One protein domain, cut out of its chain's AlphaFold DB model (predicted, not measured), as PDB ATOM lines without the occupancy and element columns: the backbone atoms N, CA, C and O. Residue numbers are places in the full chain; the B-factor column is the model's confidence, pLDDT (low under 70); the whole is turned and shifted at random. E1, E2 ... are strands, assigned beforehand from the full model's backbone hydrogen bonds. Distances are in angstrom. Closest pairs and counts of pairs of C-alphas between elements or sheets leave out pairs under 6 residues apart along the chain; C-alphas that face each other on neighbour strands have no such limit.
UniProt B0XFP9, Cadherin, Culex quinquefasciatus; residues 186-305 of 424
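What this domain is: This is residues 186 to 305 of the 424 residues of the protein "Cadherin" of Culex quinquefasciatus (UniProt B0XFP9). A four-stranded sheet, E1 E7 E6 E3, is curled like part of a barrel, and a smaller three-stranded sheet, E2 E5 E4, lies over its hollow side, the two together making a loose, partly open barrel. The long hairpin of E6 and E7 runs along the longest axis, with its turn at one far end of the domain. The printed part has 120 residues, with no named helix and seven named strands in the order E1 to E7; the class is all strand. The larger sheet is mixed and the smaller one all antiparallel. The whole is compact, with a radius of gyration of the C-alphas of 15.2 A, yet elongated, spanning 52 by 31 by 20 A.

Where its parts are: Start in the larger sheet with E7, residues 289 to 304, the longest strand at 45.8 A; find its C-alpha 289 at (191.124, 191.819, 216.554) and its C-alpha 304 at (188.318, 233.156, 236.145). Its partner E6, residues 273 to 286, measures 41.7 A. Beside them look for E1, residues 195 to 201, 20.3 A, beginning with C-alpha 195 at (183.108, 215.004, 237.787), and E3, residues 228 to 233, 17.1 A. In the smaller sheet, E4, residues 242 to 249, is 22.3 A long, E5, residues 252 to 259, is 22.5 A, and E2, residues 220 to 222, is 7.1 A.

How they stand to each other: In the twisted larger sheet, E6 and E7 form a hairpin, with N 276 and O 299 2.8 A apart. E1, an edge strand, is parallel to E7 at 50 degrees between directions, with N 302 and O 198 at 2.8 A. E3, the other edge strand, is antiparallel to E6, with N 232 and O 279 at 2.8 A. In the smaller sheet, E4 and E5 form a hairpin, with N 243 and O 258 at 2.8 A. E2 is antiparallel to E5, with N 253 and O 221 at 2.9 A. Between the sheets, look at E3 and E4, whose closest C-alphas, those of Tyr 231 and Ala 244, are 5.8 A apart. E1 and E5 are near each other, with 6 pairs of C-alphas within 10 A, while E5 and E7 are apart.

The domain as a whole: The two C-alphas farthest apart, those of Glu 269 and Gly 287, are 53.1 A apart. The printed part has no cut. Two links are long: residues 202 to 219 between E1 and E2, and residues 260 to 272 between E5 and E6. The mean pLDDT of the printed part is 92.5, and you find values under 70 at residues 186 to 187.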
ATOM      1  N   LYS A 186     192.305 198.359 240.106       51.81
ATOM      2  CA  LYS A 186     193.252 199.289 239.474       51.81
ATOM      3  C   LYS A 186     193.193 199.301 237.935       51.81
ATOM      4  O   LYS A 186     193.531 200.321 237.339       51.81
ATOM      5  N   TYR A 187     192.799 198.195 237.298       62.88
ATOM      6  CA  TYR A 187     192.740 198.066 235.834       62.88
ATOM      7  C   TYR A 187     191.325 198.132 235.234       62.88
ATOM      8  O   TYR A 187     191.163 197.905 234.033       62.88
ATOM      9  N   VAL A 188     190.304 198.494 236.019       81.88
ATOM     10  CA  VAL A 188     189.001 198.894 235.466       81.88
ATOM     11  C   VAL A 188     189.189 200.185 234.666       81.88
ATOM     12  O   VAL A 188     189.670 201.188 235.191       81.88
ATOM     13  N   PHE A 189     188.810 200.179 233.383       89.69
ATOM     14  CA  PHE A 189     188.932 201.358 232.521       89.69
ATOM     15  C   PHE A 189     187.850 202.394 232.859       89.69
ATOM     16  O   PHE A 189     186.803 202.454 232.219       89.69
ATOM     17  N   GLN A 190     188.110 203.196 233.890       91.75
ATOM     18  CA  GLN A 190     187.231 204.252 234.382       91.75
ATOM     19  C   GLN A 190     188.032 205.492 234.795       91.75
ATOM     20  O   GLN A 190     189.204 205.405 235.168       91.75
ATOM     21  N   PHE A 191     187.391 206.659 234.757       93.31
ATOM     22  CA  PHE A 191     187.932 207.857 235.397       93.31
ATOM     23  C   PHE A 191     187.942 207.689 236.917       93.31
ATOM     24  O   PHE A 191     187.059 207.044 237.475       93.31
ATOM     25  N   ALA A 192     188.915 208.308 237.590       86.56
ATOM     26  CA  ALA A 192     188.962 208.305 239.054       86.56
ATOM     27  C   ALA A 192     187.714 208.971 239.675       86.56
ATOM     28  O   ALA A 192     187.272 208.572 240.750       86.56
ATOM     29  N   HIS A 193     187.111 209.940 238.969       89.75
ATOM     30  CA  HIS A 193     185.887 210.634 239.377       89.75
ATOM     31  C   HIS A 193     184.951 210.862 238.177       89.75
ATOM     32  O   HIS A 193     185.391 211.042 237.039       89.75
ATOM     33  N   ALA A 194     183.641 210.899 238.439       93.06
ATOM     34  CA  ALA A 194     182.612 211.187 237.430       93.06
ATOM     35  C   ALA A 194     182.457 212.692 237.110       93.06
ATOM     36  O   ALA A 194     181.802 213.057 236.131       93.06
ATOM     37  N   LEU A 195     183.045 213.555 237.945       95.38
ATOM     38  CA  LEU A 195     183.108 215.004 237.787       95.38
ATOM     39  C   LEU A 195     184.475 215.500 238.276       95.38
ATOM     40  O   LEU A 195     184.932 215.076 239.335       95.38
ATOM     41  N   TYR A 196     185.071 216.431 237.537       96.12
ATOM     42  CA  TYR A 196     186.259 217.186 237.942       96.12
ATOM     43  C   TYR A 196     186.012 218.691 237.829       96.12
ATOM     44  O   TYR A 196     185.267 219.124 236.945       96.12
ATOM     45  N   ASN A 197     186.693 219.488 238.655       96.38
ATOM     46  CA  ASN A 197     186.683 220.943 238.533       96.38
ATOM     47  C   ASN A 197     187.993 221.417 237.897       96.38
ATOM     48  O   ASN A 197     189.083 221.003 238.288       96.38
ATOM     49  N   VAL A 198     187.914 222.339 236.940       97.38
ATOM     50  CA  VAL A 198     189.097 223.060 236.450       97.38
ATOM     51  C   VAL A 198     188.790 224.539 236.290       97.38
ATOM     52  O   VAL A 198     187.646 224.946 236.108       97.38
ATOM     53  N   SER A 199     189.828 225.360 236.342       97.88
ATOM     54  CA  SER A 199     189.730 226.811 236.243       97.88
ATOM     55  C   SER A 199     190.644 227.353 235.149       97.88
ATOM     56  O   SER A 199     191.713 226.799 234.896       97.88
ATOM     57  N   ILE A 200     190.234 228.417 234.465       97.44
ATOM     58  CA  ILE A 200     191.068 229.076 233.455       97.44
ATOM     59  C   ILE A 200     190.718 230.569 233.369       97.44
ATOM     60  O   ILE A 200     189.533 230.886 233.294       97.44
ATOM     61  N   PRO A 201     191.693 231.496 233.390       96.00
ATOM     62  CA  PRO A 201     191.410 232.917 233.198       96.00
ATOM     63  C   PRO A 201     190.774 233.193 231.839       96.00
ATOM     64  O   PRO A 201     191.154 232.578 230.834       96.00
ATOM     65  N   GLU A 202     189.846 234.143 231.788       94.62
ATOM     66  CA  GLU A 202     189.422 234.726 230.518       94.62
ATOM     67  C   GLU A 202     190.569 235.465 229.817       94.62
ATOM     68  O   GLU A 202     191.672 235.584 230.354       94.62
ATOM     69  N   ASN A 203     190.364 235.828 228.548       93.12
ATOM     70  CA  ASN A 203     191.392 236.388 227.658       93.12
ATOM     71  C   ASN A 203     192.684 235.543 227.489       93.12
ATOM     72  O   ASN A 203     193.571 235.910 226.714       93.12
ATOM     73  N   SER A 204     192.778 234.376 228.140       93.88
ATOM     74  CA  SER A 204     193.894 233.432 228.053       93.88
ATOM     75  C   SER A 204     194.246 233.085 226.609       93.88
ATOM     76  O   SER A 204     193.391 232.720 225.798       93.88
ATOM     77  N   VAL A 205     195.545 233.121 226.306       93.00
ATOM     78  CA  VAL A 205     196.058 232.798 224.971       93.00
ATOM     79  C   VAL A 205     195.729 231.361 224.551       93.00
ATOM     80  O   VAL A 205     195.646 230.431 225.357       93.00
ATOM     81  N   GLY A 206     195.572 231.149 223.245       94.50
ATOM     82  CA  GLY A 206     195.342 229.813 222.704       94.50
ATOM     83  C   GLY A 206     196.463 228.839 223.090       94.50
ATOM     84  O   GLY A 206     197.641 229.171 222.976       94.50
ATOM     85  N   LYS A 207     196.083 227.612 223.468       94.81
ATOM     86  CA  LYS A 207     196.908 226.566 224.110       94.81
ATOM     87  C   LYS A 207     197.151 226.706 225.623       94.81
ATOM     88  O   LYS A 207     197.749 225.785 226.174       94.81
ATOM     89  N   THR A 208     196.659 227.741 226.311       96.31
ATOM     90  CA  THR A 208     196.645 227.753 227.789       96.31
ATOM     91  C   THR A 208     195.857 226.558 228.329       96.31
ATOM     92  O   THR A 208     194.750 226.281 227.860       96.31
ATOM     93  N   TYR A 209     196.440 225.843 229.293       97.31
ATOM     94  CA  TYR A 209     195.818 224.716 229.991       97.31
ATOM     95  C   TYR A 209     194.959 225.208 231.159       97.31
ATOM     96  O   TYR A 209     195.319 226.175 231.828       97.31
ATOM     97  N   ALA A 210     193.844 224.527 231.412       97.50
ATOM     98  CA  ALA A 210     193.045 224.737 232.611       97.50
ATOM     99  C   ALA A 210     193.728 224.091 233.831       97.50
ATOM    100  O   ALA A 210     194.419 223.078 233.713       97.50
ATOM    101  N   VAL A 211     193.533 224.693 235.001       96.69
ATOM    102  CA  VAL A 211     194.218 224.377 236.257       96.69
ATOM    103  C   VAL A 211     193.219 223.773 237.244       96.69
ATOM    104  O   VAL A 211     192.197 224.396 237.545       96.69
ATOM    105  N   GLN A 212     193.507 222.568 237.743       93.56
ATOM    106  CA  GLN A 212     192.750 221.956 238.842       93.56
ATOM    107  C   GLN A 212     192.972 222.720 240.162       93.56
ATOM    108  O   GLN A 212     194.067 223.253 240.376       93.56
ATOM    109  N   PRO A 213     191.986 222.744 241.075       92.75
ATOM    110  CA  PRO A 213     192.197 223.171 242.455       92.75
ATOM    111  C   PRO A 213     193.322 222.380 243.154       92.75
ATOM    112  O   PRO A 213     193.547 221.207 242.843       92.75
ATOM    113  N   PRO A 214     194.030 222.984 244.126       89.81
ATOM    114  CA  PRO A 214     195.001 222.255 244.933       89.81
ATOM    115  C   PRO A 214     194.305 221.171 245.765       89.81
ATOM    116  O   PRO A 214     193.231 221.399 246.318       89.81
ATOM    117  N   ASN A 215     194.969 220.023 245.903       86.44
ATOM    118  CA  ASN A 215     194.490 218.837 246.624       86.44
ATOM    119  C   ASN A 215     193.274 218.117 245.995       86.44
ATOM    120  O   ASN A 215     192.697 217.255 246.652       86.44
ATOM    121  N   GLU A 216     192.904 218.413 244.742       86.62
ATOM    122  CA  GLU A 216     192.089 217.481 243.949       86.62
ATOM    123  C   GLU A 216     192.939 216.326 243.391       86.62
ATOM    124  O   GLU A 216     194.135 216.468 243.120       86.62
ATOM    125  N   ASP A 217     192.288 215.182 243.194       85.56
ATOM    126  CA  ASP A 217     192.865 213.987 242.584       85.56
ATOM    127  C   ASP A 217     193.183 214.159 241.090       85.56
ATOM    128  O   ASP A 217     192.674 215.039 240.392       85.56
ATOM    129  N   ARG A 218     194.046 213.280 240.566       88.19
ATOM    130  CA  ARG A 218     194.578 213.385 239.198       88.19
ATOM    131  C   ARG A 218     193.481 213.215 238.139       88.19
ATOM    132  O   ARG A 218     192.827 212.175 238.062       88.19
ATOM    133  N   LEU A 219     193.342 214.205 237.258       93.69
ATOM    134  CA  LEU A 219     192.389 214.180 236.145       93.69
ATOM    135  C   LEU A 219     192.872 213.229 235.031       93.69
ATOM    136  O   LEU A 219     193.843 213.515 234.323       93.69
ATOM    137  N   GLY A 220     192.227 212.065 234.895       94.25
ATOM    138  CA  GLY A 220     192.667 211.008 233.977       94.25
ATOM    139  C   GLY A 220     192.157 209.603 234.322       94.25
ATOM    140  O   GLY A 220     191.185 209.446 235.060       94.25
ATOM    141  N   ILE A 221     192.816 208.586 233.754       94.00
ATOM    142  CA  ILE A 221     192.480 207.154 233.883       94.00
ATOM    143  C   ILE A 221     193.753 206.332 234.156       94.00
ATOM    144  O   ILE A 221     194.797 206.594 233.550       94.00
ATOM    145  N   TYR A 222     193.667 205.308 235.015       90.69
ATOM    146  CA  TYR A 222     194.714 204.284 235.155       90.69
ATOM    147  C   TYR A 222     194.645 203.280 233.998       90.69
ATOM    148  O   TYR A 222     193.577 202.769 233.664       90.69
ATOM    149  N   VAL A 223     195.780 203.014 233.354       88.50
ATOM    150  CA  VAL A 223     195.854 202.262 232.094       88.50
ATOM    151  C   VAL A 223     197.039 201.302 232.095       88.50
ATOM    152  O   VAL A 223     198.112 201.610 232.613       88.50
ATOM    153  N   THR A 224     196.880 200.141 231.460       83.94
ATOM    154  CA  THR A 224     198.040 199.326 231.088       83.94
ATOM    155  C   THR A 224     198.809 200.031 229.956       83.94
ATOM    156  O   THR A 224     198.171 200.579 229.052       83.94
ATOM    157  N   PRO A 225     200.160 200.010 229.933       74.19
ATOM    158  CA  PRO A 225     200.960 200.695 228.902       74.19
ATOM    159  C   PRO A 225     200.719 200.242 227.448       74.19
ATOM    160  O   PRO A 225     201.237 200.850 226.517       74.19
ATOM    161  N   GLU A 226     199.956 199.165 227.247       81.56
ATOM    162  CA  GLU A 226     199.612 198.573 225.948       81.56
ATOM    163  C   GLU A 226     198.373 199.209 225.283       81.56
ATOM    164  O   GLU A 226     198.036 198.863 224.147       81.56
ATOM    165  N   LEU A 227     197.666 200.097 225.991       86.88
ATOM    166  CA  LEU A 227     196.468 200.789 225.515       86.88
ATOM    167  C   LEU A 227     196.820 202.180 224.966       86.88
ATOM    168  O   LEU A 227     197.242 203.059 225.715       86.88
ATOM    169  N   ASP A 228     196.555 202.427 223.679       90.31
ATOM    170  CA  ASP A 228     196.535 203.799 223.156       90.31
ATOM    171  C   ASP A 228     195.225 204.472 223.574       90.31
ATOM    172  O   ASP A 228     194.141 204.058 223.147       90.31
ATOM    173  N   VAL A 229     195.326 205.494 224.427       93.75
ATOM    174  CA  VAL A 229     194.179 206.216 224.992       93.75
ATOM    175  C   VAL A 229     194.024 207.578 224.332       93.75
ATOM    176  O   VAL A 229     194.991 208.320 224.142       93.75
ATOM    177  N   LYS A 230     192.787 207.907 223.963       96.00
ATOM    178  CA  LYS A 230     192.399 209.176 223.342       96.00
ATOM    179  C   LYS A 230     191.249 209.787 224.126       96.00
ATOM    180  O   LYS A 230     190.280 209.095 224.438       96.00
ATOM    181  N   TYR A 231     191.331 211.088 224.386       97.88
ATOM    182  CA  TYR A 231     190.254 211.848 225.015       97.88
ATOM    183  C   TYR A 231     189.549 212.751 224.004       97.88
ATOM    184  O   TYR A 231     190.176 213.391 223.158       97.88
ATOM    185  N   LYS A 232     188.222 212.830 224.104       97.69
ATOM    186  CA  LYS A 232     187.374 213.608 223.203       97.69
ATOM    187  C   LYS A 232     186.265 214.298 223.985       97.69
ATOM    188  O   LYS A 232     185.405 213.644 224.558       97.69
ATOM    189  N   ILE A 233     186.238 215.626 223.925       98.44
ATOM    190  CA  ILE A 233     185.073 216.414 224.346       98.44
ATOM    191  C   ILE A 233     183.915 216.061 223.400       98.44
ATOM    192  O   ILE A 233     184.031 216.274 222.186       98.44
ATOM    193  N   VAL A 234     182.835 215.483 223.932       98.06
ATOM    194  CA  VAL A 234     181.662 215.054 223.149       98.06
ATOM    195  C   VAL A 234     180.550 216.102 223.149       98.06
ATOM    196  O   VAL A 234     179.928 216.306 222.105       98.06
ATOM    197  N   SER A 235     180.362 216.835 224.250       98.06
ATOM    198  CA  SER A 235     179.413 217.954 224.337       98.06
ATOM    199  C   SER A 235     179.949 219.109 225.208       98.06
ATOM    200  O   SER A 235     181.155 219.216 225.426       98.06
ATOM    201  N   GLY A 236     179.089 220.047 225.621       97.19
ATOM    202  CA  GLY A 236     179.457 221.233 226.406       97.19
ATOM    203  C   GLY A 236     180.115 222.353 225.596       97.19
ATOM    204  O   GLY A 236     179.613 223.477 225.546       97.19
ATOM    205  N   ASP A 237     181.202 222.040 224.893       96.56
ATOM    206  CA  ASP A 237     181.964 222.995 224.083       96.56
ATOM    207  C   ASP A 237     181.248 223.306 222.756       96.56
ATOM    208  O   ASP A 237     181.514 222.691 221.717       96.56
ATOM    209  N   LYS A 238     180.293 224.243 222.782       93.12
ATOM    210  CA  LYS A 238     179.565 224.712 221.586       93.12
ATOM    211  C   LYS A 238     180.441 225.597 220.694       93.12
ATOM    212  O   LYS A 238     180.559 225.318 219.503       93.12
ATOM    213  N   ASP A 239     181.087 226.594 221.296       91.94
ATOM    214  CA  ASP A 239     181.867 227.642 220.619       91.94
ATOM    215  C   ASP A 239     183.270 227.178 220.161       91.94
ATOM    216  O   ASP A 239     183.961 227.902 219.446       91.94
ATOM    217  N   LYS A 240     183.678 225.951 220.517       94.31
ATOM    218  CA  LYS A 240     184.969 225.321 220.177       94.31
ATOM    219  C   LYS A 240     186.176 226.000 220.819       94.31
ATOM    220  O   LYS A 240     187.257 226.059 220.232       94.31
ATOM    221  N   PHE A 241     186.009 226.429 222.068       96.44
ATOM    222  CA  PHE A 241     187.098 226.947 222.890       96.44
ATOM    223  C   PHE A 241     188.078 225.856 223.319       96.44
ATOM    224  O   PHE A 241     189.276 226.121 223.388       96.44
ATOM    225  N   PHE A 242     187.615 224.629 223.570       97.62
ATOM    226  CA  PHE A 242     188.374 223.643 224.338       97.62
ATOM    227  C   PHE A 242     188.888 222.473 223.492       97.62
ATOM    228  O   PHE A 242     188.269 222.027 222.521       97.62
ATOM    229  N   LYS A 243     190.042 221.926 223.874       97.06
ATOM    230  CA  LYS A 243     190.566 220.645 223.397       97.06
ATOM    231  C   LYS A 243     191.013 219.814 224.601       97.06
ATOM    232  O   LYS A 243     191.777 220.305 225.427       97.06
ATOM    233  N   ALA A 244     190.560 218.565 224.653       98.06
ATOM    234  CA  ALA A 244     191.171 217.529 225.474       98.06
ATOM    235  C   ALA A 244     192.472 217.039 224.816       98.06
ATOM    236  O   ALA A 244     192.518 216.873 223.592       98.06
ATOM    237  N   GLU A 245     193.510 216.808 225.613       96.50
ATOM    238  CA  GLU A 245     194.756 216.160 225.199       96.50
ATOM    239  C   GLU A 245     195.178 215.110 226.223       96.50
ATOM    240  O   GLU A 245     195.100 215.329 227.431       96.50
ATOM    241  N   GLU A 246     195.621 213.964 225.721       94.81
ATOM    242  CA  GLU A 246     196.210 212.887 226.498       94.81
ATOM    243  C   GLU A 246     197.694 213.143 226.818       94.81
ATOM    244  O   GLU A 246     198.459 213.643 225.989       94.81
ATOM    245  N   ARG A 247     198.130 212.730 228.011       92.81
ATOM    246  CA  ARG A 247     199.550 212.588 228.360       92.81
ATOM    247  C   ARG A 247     199.752 211.336 229.211       92.81
ATOM    248  O   ARG A 247     199.462 211.339 230.403       92.81
ATOM    249  N   LEU A 248     200.284 210.278 228.606       91.50
ATOM    250  CA  LEU A 248     200.656 209.055 229.320       91.50
ATOM    251  C   LEU A 248     201.920 209.284 230.167       91.50
ATOM    252  O   LEU A 248     202.916 209.811 229.667       91.50
ATOM    253  N   VAL A 249     201.885 208.879 231.438       90.56
ATOM    254  CA  VAL A 249     203.047 208.835 232.339       90.56
ATOM    255  C   VAL A 249     202.933 207.580 233.206       90.56
ATOM    256  O   VAL A 249     202.080 207.509 234.087       90.56
ATOM    257  N   GLY A 250     203.795 206.590 232.962       90.00
ATOM    258  CA  GLY A 250     203.718 205.300 233.651       90.00
ATOM    259  C   GLY A 250     202.414 204.566 233.333       90.00
ATOM    260  O   GLY A 250     202.096 204.349 232.166       90.00
ATOM    261  N   ASP A 251     201.663 204.210 234.372       90.62
ATOM    262  CA  ASP A 251     200.359 203.541 234.317       90.62
ATOM    263  C   ASP A 251     199.164 204.513 234.393       90.62
ATOM    264  O   ASP A 251     198.041 204.096 234.678       90.62
ATOM    265  N   PHE A 252     199.378 205.812 234.153       91.50
ATOM    266  CA  PHE A 252     198.321 206.825 234.191       91.50
ATOM    267  C   PHE A 252     198.282 207.668 232.914       91.50
ATOM    268  O   PHE A 252     199.257 208.330 232.543       91.50
ATOM    269  N   ALA A 253     197.125 207.682 232.255       94.06
ATOM    270  CA  ALA A 253     196.816 208.617 231.187       94.06
ATOM    271  C   ALA A 253     196.213 209.882 231.810       94.06
ATOM    272  O   ALA A 253     195.061 209.885 232.241       94.06
ATOM    273  N   PHE A 254     196.990 210.966 231.865       94.88
ATOM    274  CA  PHE A 254     196.458 212.277 232.230       94.88
ATOM    275  C   PHE A 254     195.581 212.815 231.097       94.88
ATOM    276  O   PHE A 254     195.970 212.770 229.926       94.88
ATOM    277  N   LEU A 255     194.436 213.383 231.466       96.81
ATOM    278  CA  LEU A 255     193.607 214.216 230.604       96.81
ATOM    279  C   LEU A 255     193.896 215.681 230.942       96.81
ATOM    280  O   LEU A 255     193.715 216.121 232.071       96.81
ATOM    281  N   ALA A 256     194.329 216.450 229.949       96.56
ATOM    282  CA  ALA A 256     194.514 217.887 230.062       96.56
ATOM    283  C   ALA A 256     193.475 218.624 229.202       96.56
ATOM    284  O   ALA A 256     193.339 218.351 228.008       96.56
ATOM    285  N   ILE A 257     192.755 219.582 229.789       97.94
ATOM    286  CA  ILE A 257     191.889 220.509 229.047       97.94
ATOM    287  C   ILE A 257     192.683 221.779 228.747       97.94
ATOM    288  O   ILE A 257     193.287 222.364 229.644       97.94
ATOM    289  N   ARG A 258     192.675 222.226 227.488       96.69
ATOM    290  CA  ARG A 258     193.293 223.494 227.078       96.69
ATOM    291  C   ARG A 258     192.486 224.252 226.041       96.69
ATOM    292  O   ARG A 258     191.660 223.673 225.336       96.69
ATOM    293  N   LEU A 259     192.805 225.530 225.873       97.19
ATOM    294  CA  LEU A 259     192.243 226.349 224.805       97.19
ATOM    295  C   LEU A 259     192.765 225.943 223.426       97.19
ATOM    296  O   LEU A 259     193.929 225.560 223.251       97.19
ATOM    297  N   ARG A 260     191.911 226.076 222.411       95.75
ATOM    298  CA  ARG A 260     192.311 226.071 221.000       95.75
ATOM    299  C   ARG A 260     192.986 227.394 220.640       95.75
ATOM    300  O   ARG A 260     192.806 228.404 221.308       95.75
ATOM    301  N   THR A 261     193.768 227.395 219.567       92.19
ATOM    302  CA  THR A 261     194.185 228.647 218.927       92.19
ATOM    303  C   THR A 261     193.016 229.124 218.067       92.19
ATOM    304  O   THR A 261     192.623 228.423 217.138       92.19
ATOM    305  N   SER A 262     192.433 230.265 218.427       86.19
ATOM    306  CA  SER A 262     191.240 230.855 217.815       86.19
ATOM    307  C   SER A 262     191.349 232.381 217.862       86.19
ATOM    308  O   SER A 262     192.067 232.917 218.703       86.19
ATOM    309  N   ASN A 263     190.610 233.071 216.992       82.38
ATOM    310  CA  ASN A 263     190.444 234.528 217.051       82.38
ATOM    311  C   ASN A 263     189.375 234.950 218.081       82.38
ATOM    312  O   ASN A 263     189.203 236.138 218.329       82.38
ATOM    313  N   VAL A 264     188.640 233.988 218.647       87.56
ATOM    314  CA  VAL A 264     187.682 234.199 219.739       87.56
ATOM    315  C   VAL A 264     188.311 233.665 221.023       87.56
ATOM    316  O   VAL A 264     188.663 232.485 221.089       87.56
ATOM    317  N   VAL A 265     188.450 234.531 222.024       91.19
ATOM    318  CA  VAL A 265     188.923 234.200 223.377       91.19
ATOM    319  C   VAL A 265     187.753 233.862 224.305       91.19
ATOM    320  O   VAL A 265     186.596 234.148 223.981       91.19
ATOM    321  N   LEU A 266     188.049 233.253 225.457       94.69
ATOM    322  CA  LEU A 266     187.090 233.202 226.562       94.69
ATOM    323  C   LEU A 266     186.816 234.619 227.075       94.69
ATOM    324  O   LEU A 266     187.744 235.419 227.169       94.69
ATOM    325  N   ASN A 267     185.556 234.875 227.422       94.31
ATOM    326  CA  ASN A 267     185.073 236.095 228.062       94.31
ATOM    327  C   ASN A 267     183.902 235.731 228.989       94.31
ATOM    328  O   ASN A 267     182.949 235.069 228.562       94.31
ATOM    329  N   ARG A 268     183.994 236.140 230.249       96.25
ATOM    330  CA  ARG A 268     183.172 235.688 231.372       96.25
ATOM    331  C   ARG A 268     181.817 236.387 231.428       96.25
ATOM    332  O   ARG A 268     180.828 235.722 231.730       96.25
ATOM    333  N   GLU A 269     181.710 237.665 231.057       94.19
ATOM    334  CA  GLU A 269     180.410 238.366 230.973       94.19
ATOM    335  C   GLU A 269     179.499 237.750 229.901       94.19
ATOM    336  O   GLU A 269     178.272 237.840 229.996       94.19
ATOM    337  N   LYS A 270     180.081 237.095 228.885       93.50
ATOM    338  CA  LYS A 270     179.347 236.252 227.932       93.50
ATOM    339  C   LYS A 270     179.041 234.858 228.503       93.50
ATOM    340  O   LYS A 270     177.973 234.316 228.204       93.50
ATOM    341  N   GLY A 271     179.952 234.265 229.275       94.44
ATOM    342  CA  GLY A 271     179.752 232.976 229.944       94.44
ATOM    343  C   GLY A 271     180.879 232.621 230.917       94.44
ATOM    344  O   GLY A 271     182.024 232.444 230.512       94.44
ATOM    345  N   ASP A 272     180.535 232.466 232.195       96.50
ATOM    346  CA  ASP A 272     181.468 232.230 233.305       96.50
ATOM    347  C   ASP A 272     181.844 230.752 233.525       96.50
ATOM    348  O   ASP A 272     182.719 230.435 234.335       96.50
ATOM    349  N   SER A 273     181.169 229.830 232.836       97.12
ATOM    350  CA  SER A 273     181.233 228.400 233.129       97.12
ATOM    351  C   SER A 273     180.875 227.524 231.923       97.12
ATOM    352  O   SER A 273     180.013 227.855 231.108       97.12
ATOM    353  N   TYR A 274     181.540 226.368 231.819       98.06
ATOM    354  CA  TYR A 274     181.288 225.355 230.793       98.06
ATOM    355  C   TYR A 274     181.311 223.953 231.406       98.06
ATOM    356  O   TYR A 274     182.353 223.493 231.866       98.06
ATOM    357  N   ARG A 275     180.182 223.244 231.340       98.25
ATOM    358  CA  ARG A 275     180.102 221.814 231.666       98.25
ATOM    359  C   ARG A 275     180.447 220.987 230.433       98.25
ATOM    360  O   ARG A 275     179.674 220.975 229.476       98.25
ATOM    361  N   LEU A 276     181.604 220.334 230.437       98.56
ATOM    362  CA  LEU A 276     182.104 219.503 229.342       98.56
ATOM    363  C   LEU A 276     181.863 218.021 229.634       98.56
ATOM    364  O   LEU A 276     182.338 217.505 230.641       98.56
ATOM    365  N   GLU A 277     181.206 217.315 228.720       98.38
ATOM    366  CA  GLU A 277     181.219 215.849 228.700       98.38
ATOM    367  C   GLU A 277     182.456 215.385 227.921       98.38
ATOM    368  O   GLU A 277     182.664 215.798 226.770       98.38
ATOM    369  N   VAL A 278     183.290 214.542 228.534       98.44
ATOM    370  CA  VAL A 278     184.533 214.038 227.938       98.44
ATOM    371  C   VAL A 278     184.553 212.519 227.938       98.44
ATOM    372  O   VAL A 278     184.526 211.880 228.988       98.44
ATOM    373  N   LYS A 279     184.688 211.960 226.736       98.00
ATOM    374  CA  LYS A 279     184.850 210.534 226.501       98.00
ATOM    375  C   LYS A 279     186.319 210.152 226.415       98.00
ATOM    376  O   LYS A 279     187.093 210.805 225.710       98.00
ATOM    377  N   ALA A 280     186.685 209.070 227.080       97.56
ATOM    378  CA  ALA A 280     187.912 208.331 226.856       97.56
ATOM    379  C   ALA A 280     187.636 207.121 225.959       97.56
ATOM    380  O   ALA A 280     186.649 206.409 226.140       97.56
ATOM    381  N   THR A 281     188.549 206.852 225.032       95.94
ATOM    382  CA  THR A 281     188.578 205.607 224.262       95.94
ATOM    383  C   THR A 281     189.986 205.035 224.331       95.94
ATOM    384  O   THR A 281     190.933 205.683 223.885       95.94
ATOM    385  N   ALA A 282     190.127 203.831 224.877       93.69
ATOM    386  CA  ALA A 282     191.370 203.069 224.876       93.69
ATOM    387  C   ALA A 282     191.307 201.963 223.824       93.69
ATOM    388  O   ALA A 282     190.312 201.240 223.749       93.69
ATOM    389  N   THR A 283     192.357 201.804 223.017       92.00
ATOM    390  CA  THR A 283     192.409 200.743 222.001       92.00
ATOM    391  C   THR A 283     193.724 199.973 222.010       92.00
ATOM    392  O   THR A 283     194.798 200.554 222.157       92.00
ATOM    393  N   LYS A 284     193.629 198.656 221.798       89.75
ATOM    394  CA  LYS A 284     194.758 197.735 221.593       89.75
ATOM    395  C   LYS A 284     194.472 196.866 220.369       89.75
ATOM    396  O   LYS A 284     193.337 196.438 220.151       89.75
ATOM    397  N   ARG A 285     195.496 196.619 219.547       84.50
ATOM    398  CA  ARG A 285     195.443 195.631 218.456       84.50
ATOM    399  C   ARG A 285     195.937 194.289 218.975       84.50
ATOM    400  O   ARG A 285     196.993 194.229 219.592       84.50
ATOM    401  N   GLU A 286     195.201 193.230 218.674       82.69
ATOM    402  CA  GLU A 286     195.512 191.870 219.103       82.69
ATOM    403  C   GLU A 286     195.345 190.925 217.910       82.69
ATOM    404  O   GLU A 286     194.250 190.473 217.571       82.69
ATOM    405  N   GLY A 287     196.441 190.724 217.174       83.00
ATOM    406  CA  GLY A 287     196.426 190.027 215.888       83.00
ATOM    407  C   GLY A 287     195.504 190.715 214.873       83.00
ATOM    408  O   GLY A 287     195.801 191.810 214.395       83.00
ATOM    409  N   LYS A 288     194.387 190.057 214.535       81.31
ATOM    410  CA  LYS A 288     193.338 190.586 213.639       81.31
ATOM    411  C   LYS A 288     192.216 191.329 214.382       81.31
ATOM    412  O   LYS A 288     191.417 192.003 213.735       81.31
ATOM    413  N   SER A 289     192.152 191.212 215.706       77.62
ATOM    414  CA  SER A 289     191.124 191.819 216.554       77.62
ATOM    415  C   SER A 289     191.558 193.193 217.069       77.62
ATOM    416  O   SER A 289     192.750 193.506 217.155       77.62
ATOM    417  N   ARG A 290     190.585 194.031 217.444       83.25
ATOM    418  CA  ARG A 290     190.830 195.302 218.136       83.25
ATOM    419  C   ARG A 290     189.954 195.393 219.377       83.25
ATOM    420  O   ARG A 290     188.738 195.510 219.250       83.25
ATOM    421  N   ILE A 291     190.583 195.404 220.547       85.56
ATOM    422  CA  ILE A 291     189.916 195.741 221.805       85.56
ATOM    423  C   ILE A 291     189.685 197.255 221.816       85.56
ATOM    424  O   ILE A 291     190.564 198.027 221.423       85.56
ATOM    425  N   SER A 292     188.493 197.672 222.239       90.19
ATOM    426  CA  SER A 292     188.108 199.073 222.392       90.19
ATOM    427  C   SER A 292     187.347 199.210 223.706       90.19
ATOM    428  O   SER A 292     186.266 198.644 223.835       90.19
ATOM    429  N   LEU A 293     187.920 199.930 224.667       92.50
ATOM    430  CA  LEU A 293     187.285 200.259 225.944       92.50
ATOM    431  C   LEU A 293     186.890 201.735 225.935       92.50
ATOM    432  O   LEU A 293     187.557 202.560 225.304       92.50
ATOM    433  N   GLU A 294     185.800 202.062 226.616       95.38
ATOM    434  CA  GLU A 294     185.227 203.404 226.642       95.38
ATOM    435  C   GLU A 294     184.787 203.773 228.060       95.38
ATOM    436  O   GLU A 294     184.267 202.930 228.784       95.38
ATOM    437  N   ALA A 295     184.998 205.034 228.435       96.12
ATOM    438  CA  ALA A 295     184.575 205.611 229.708       96.12
ATOM    439  C   ALA A 295     184.236 207.091 229.503       96.12
ATOM    440  O   ALA A 295     184.831 207.739 228.643       96.12
ATOM    441  N   ASP A 296     183.328 207.643 230.302       96.94
ATOM    442  CA  ASP A 296     182.871 209.032 230.193       96.94
ATOM    443  C   ASP A 296     182.993 209.746 231.553       96.94
ATOM    444  O   ASP A 296     182.822 209.129 232.605       96.94
ATOM    445  N   THR A 297     183.302 211.045 231.541       97.62
ATOM    446  CA  THR A 297     183.317 211.914 232.733       97.62
ATOM    447  C   THR A 297     182.798 213.311 232.404       97.62
ATOM    448  O   THR A 297     182.802 213.741 231.246       97.62
ATOM    449  N   THR A 298     182.375 214.039 233.434       98.25
ATOM    450  CA  THR A 298     182.063 215.468 233.350       98.25
ATOM    451  C   THR A 298     183.262 216.296 233.814       98.25
ATOM    452  O   THR A 298     183.979 215.916 234.738       98.25
ATOM    453  N   ILE A 299     183.473 217.466 233.218       98.12
ATOM    454  CA  ILE A 299     184.403 218.480 233.721       98.12
ATOM    455  C   ILE A 299     183.676 219.820 233.762       98.12
ATOM    456  O   ILE A 299     183.268 220.329 232.715       98.12
ATOM    457  N   ASP A 300     183.555 220.408 234.948       98.00
ATOM    458  CA  ASP A 300     183.084 221.782 235.098       98.00
ATOM    459  C   ASP A 300     184.284 222.734 235.011       98.00
ATOM    460  O   ASP A 300     185.134 222.809 235.900       98.00
ATOM    461  N   VAL A 301     184.361 223.451 233.889       98.38
ATOM    462  CA  VAL A 301     185.353 224.497 233.635       98.38
ATOM    463  C   VAL A 301     184.795 225.827 234.127       98.38
ATOM    464  O   VAL A 301     183.823 226.336 233.565       98.38
ATOM    465  N   ARG A 302     185.430 226.423 235.135       98.19
ATOM    466  CA  ARG A 302     185.145 227.789 235.584       98.19
ATOM    467  C   ARG A 302     186.063 228.787 234.883       98.19
ATOM    468  O   ARG A 302     187.286 228.647 234.925       98.19
ATOM    469  N   VAL A 303     185.478 229.819 234.287       97.75
ATOM    470  CA  VAL A 303     186.221 230.978 233.795       97.75
ATOM    471  C   VAL A 303     186.572 231.864 234.992       97.75
ATOM    472  O   VAL A 303     185.710 232.173 235.818       97.75
ATOM    473  N   LEU A 304     187.849 232.220 235.127       96.62
ATOM    474  CA  LEU A 304     188.318 233.156 236.145       96.62
ATOM    475  C   LEU A 304     188.353 234.570 235.568       96.62
ATOM    476  O   LEU A 304     188.817 234.774 234.449       96.62
ATOM    477  N   ASP A 305     187.875 235.500 236.382       94.50
ATOM    478  CA  ASP A 305     187.809 236.936 236.130       94.50
ATOM    479  C   ASP A 305     189.199 237.549 235.894       94.50
ATOM    480  O   ASP A 305     190.146 237.246 236.632       94.50
TER     481      ASP A 305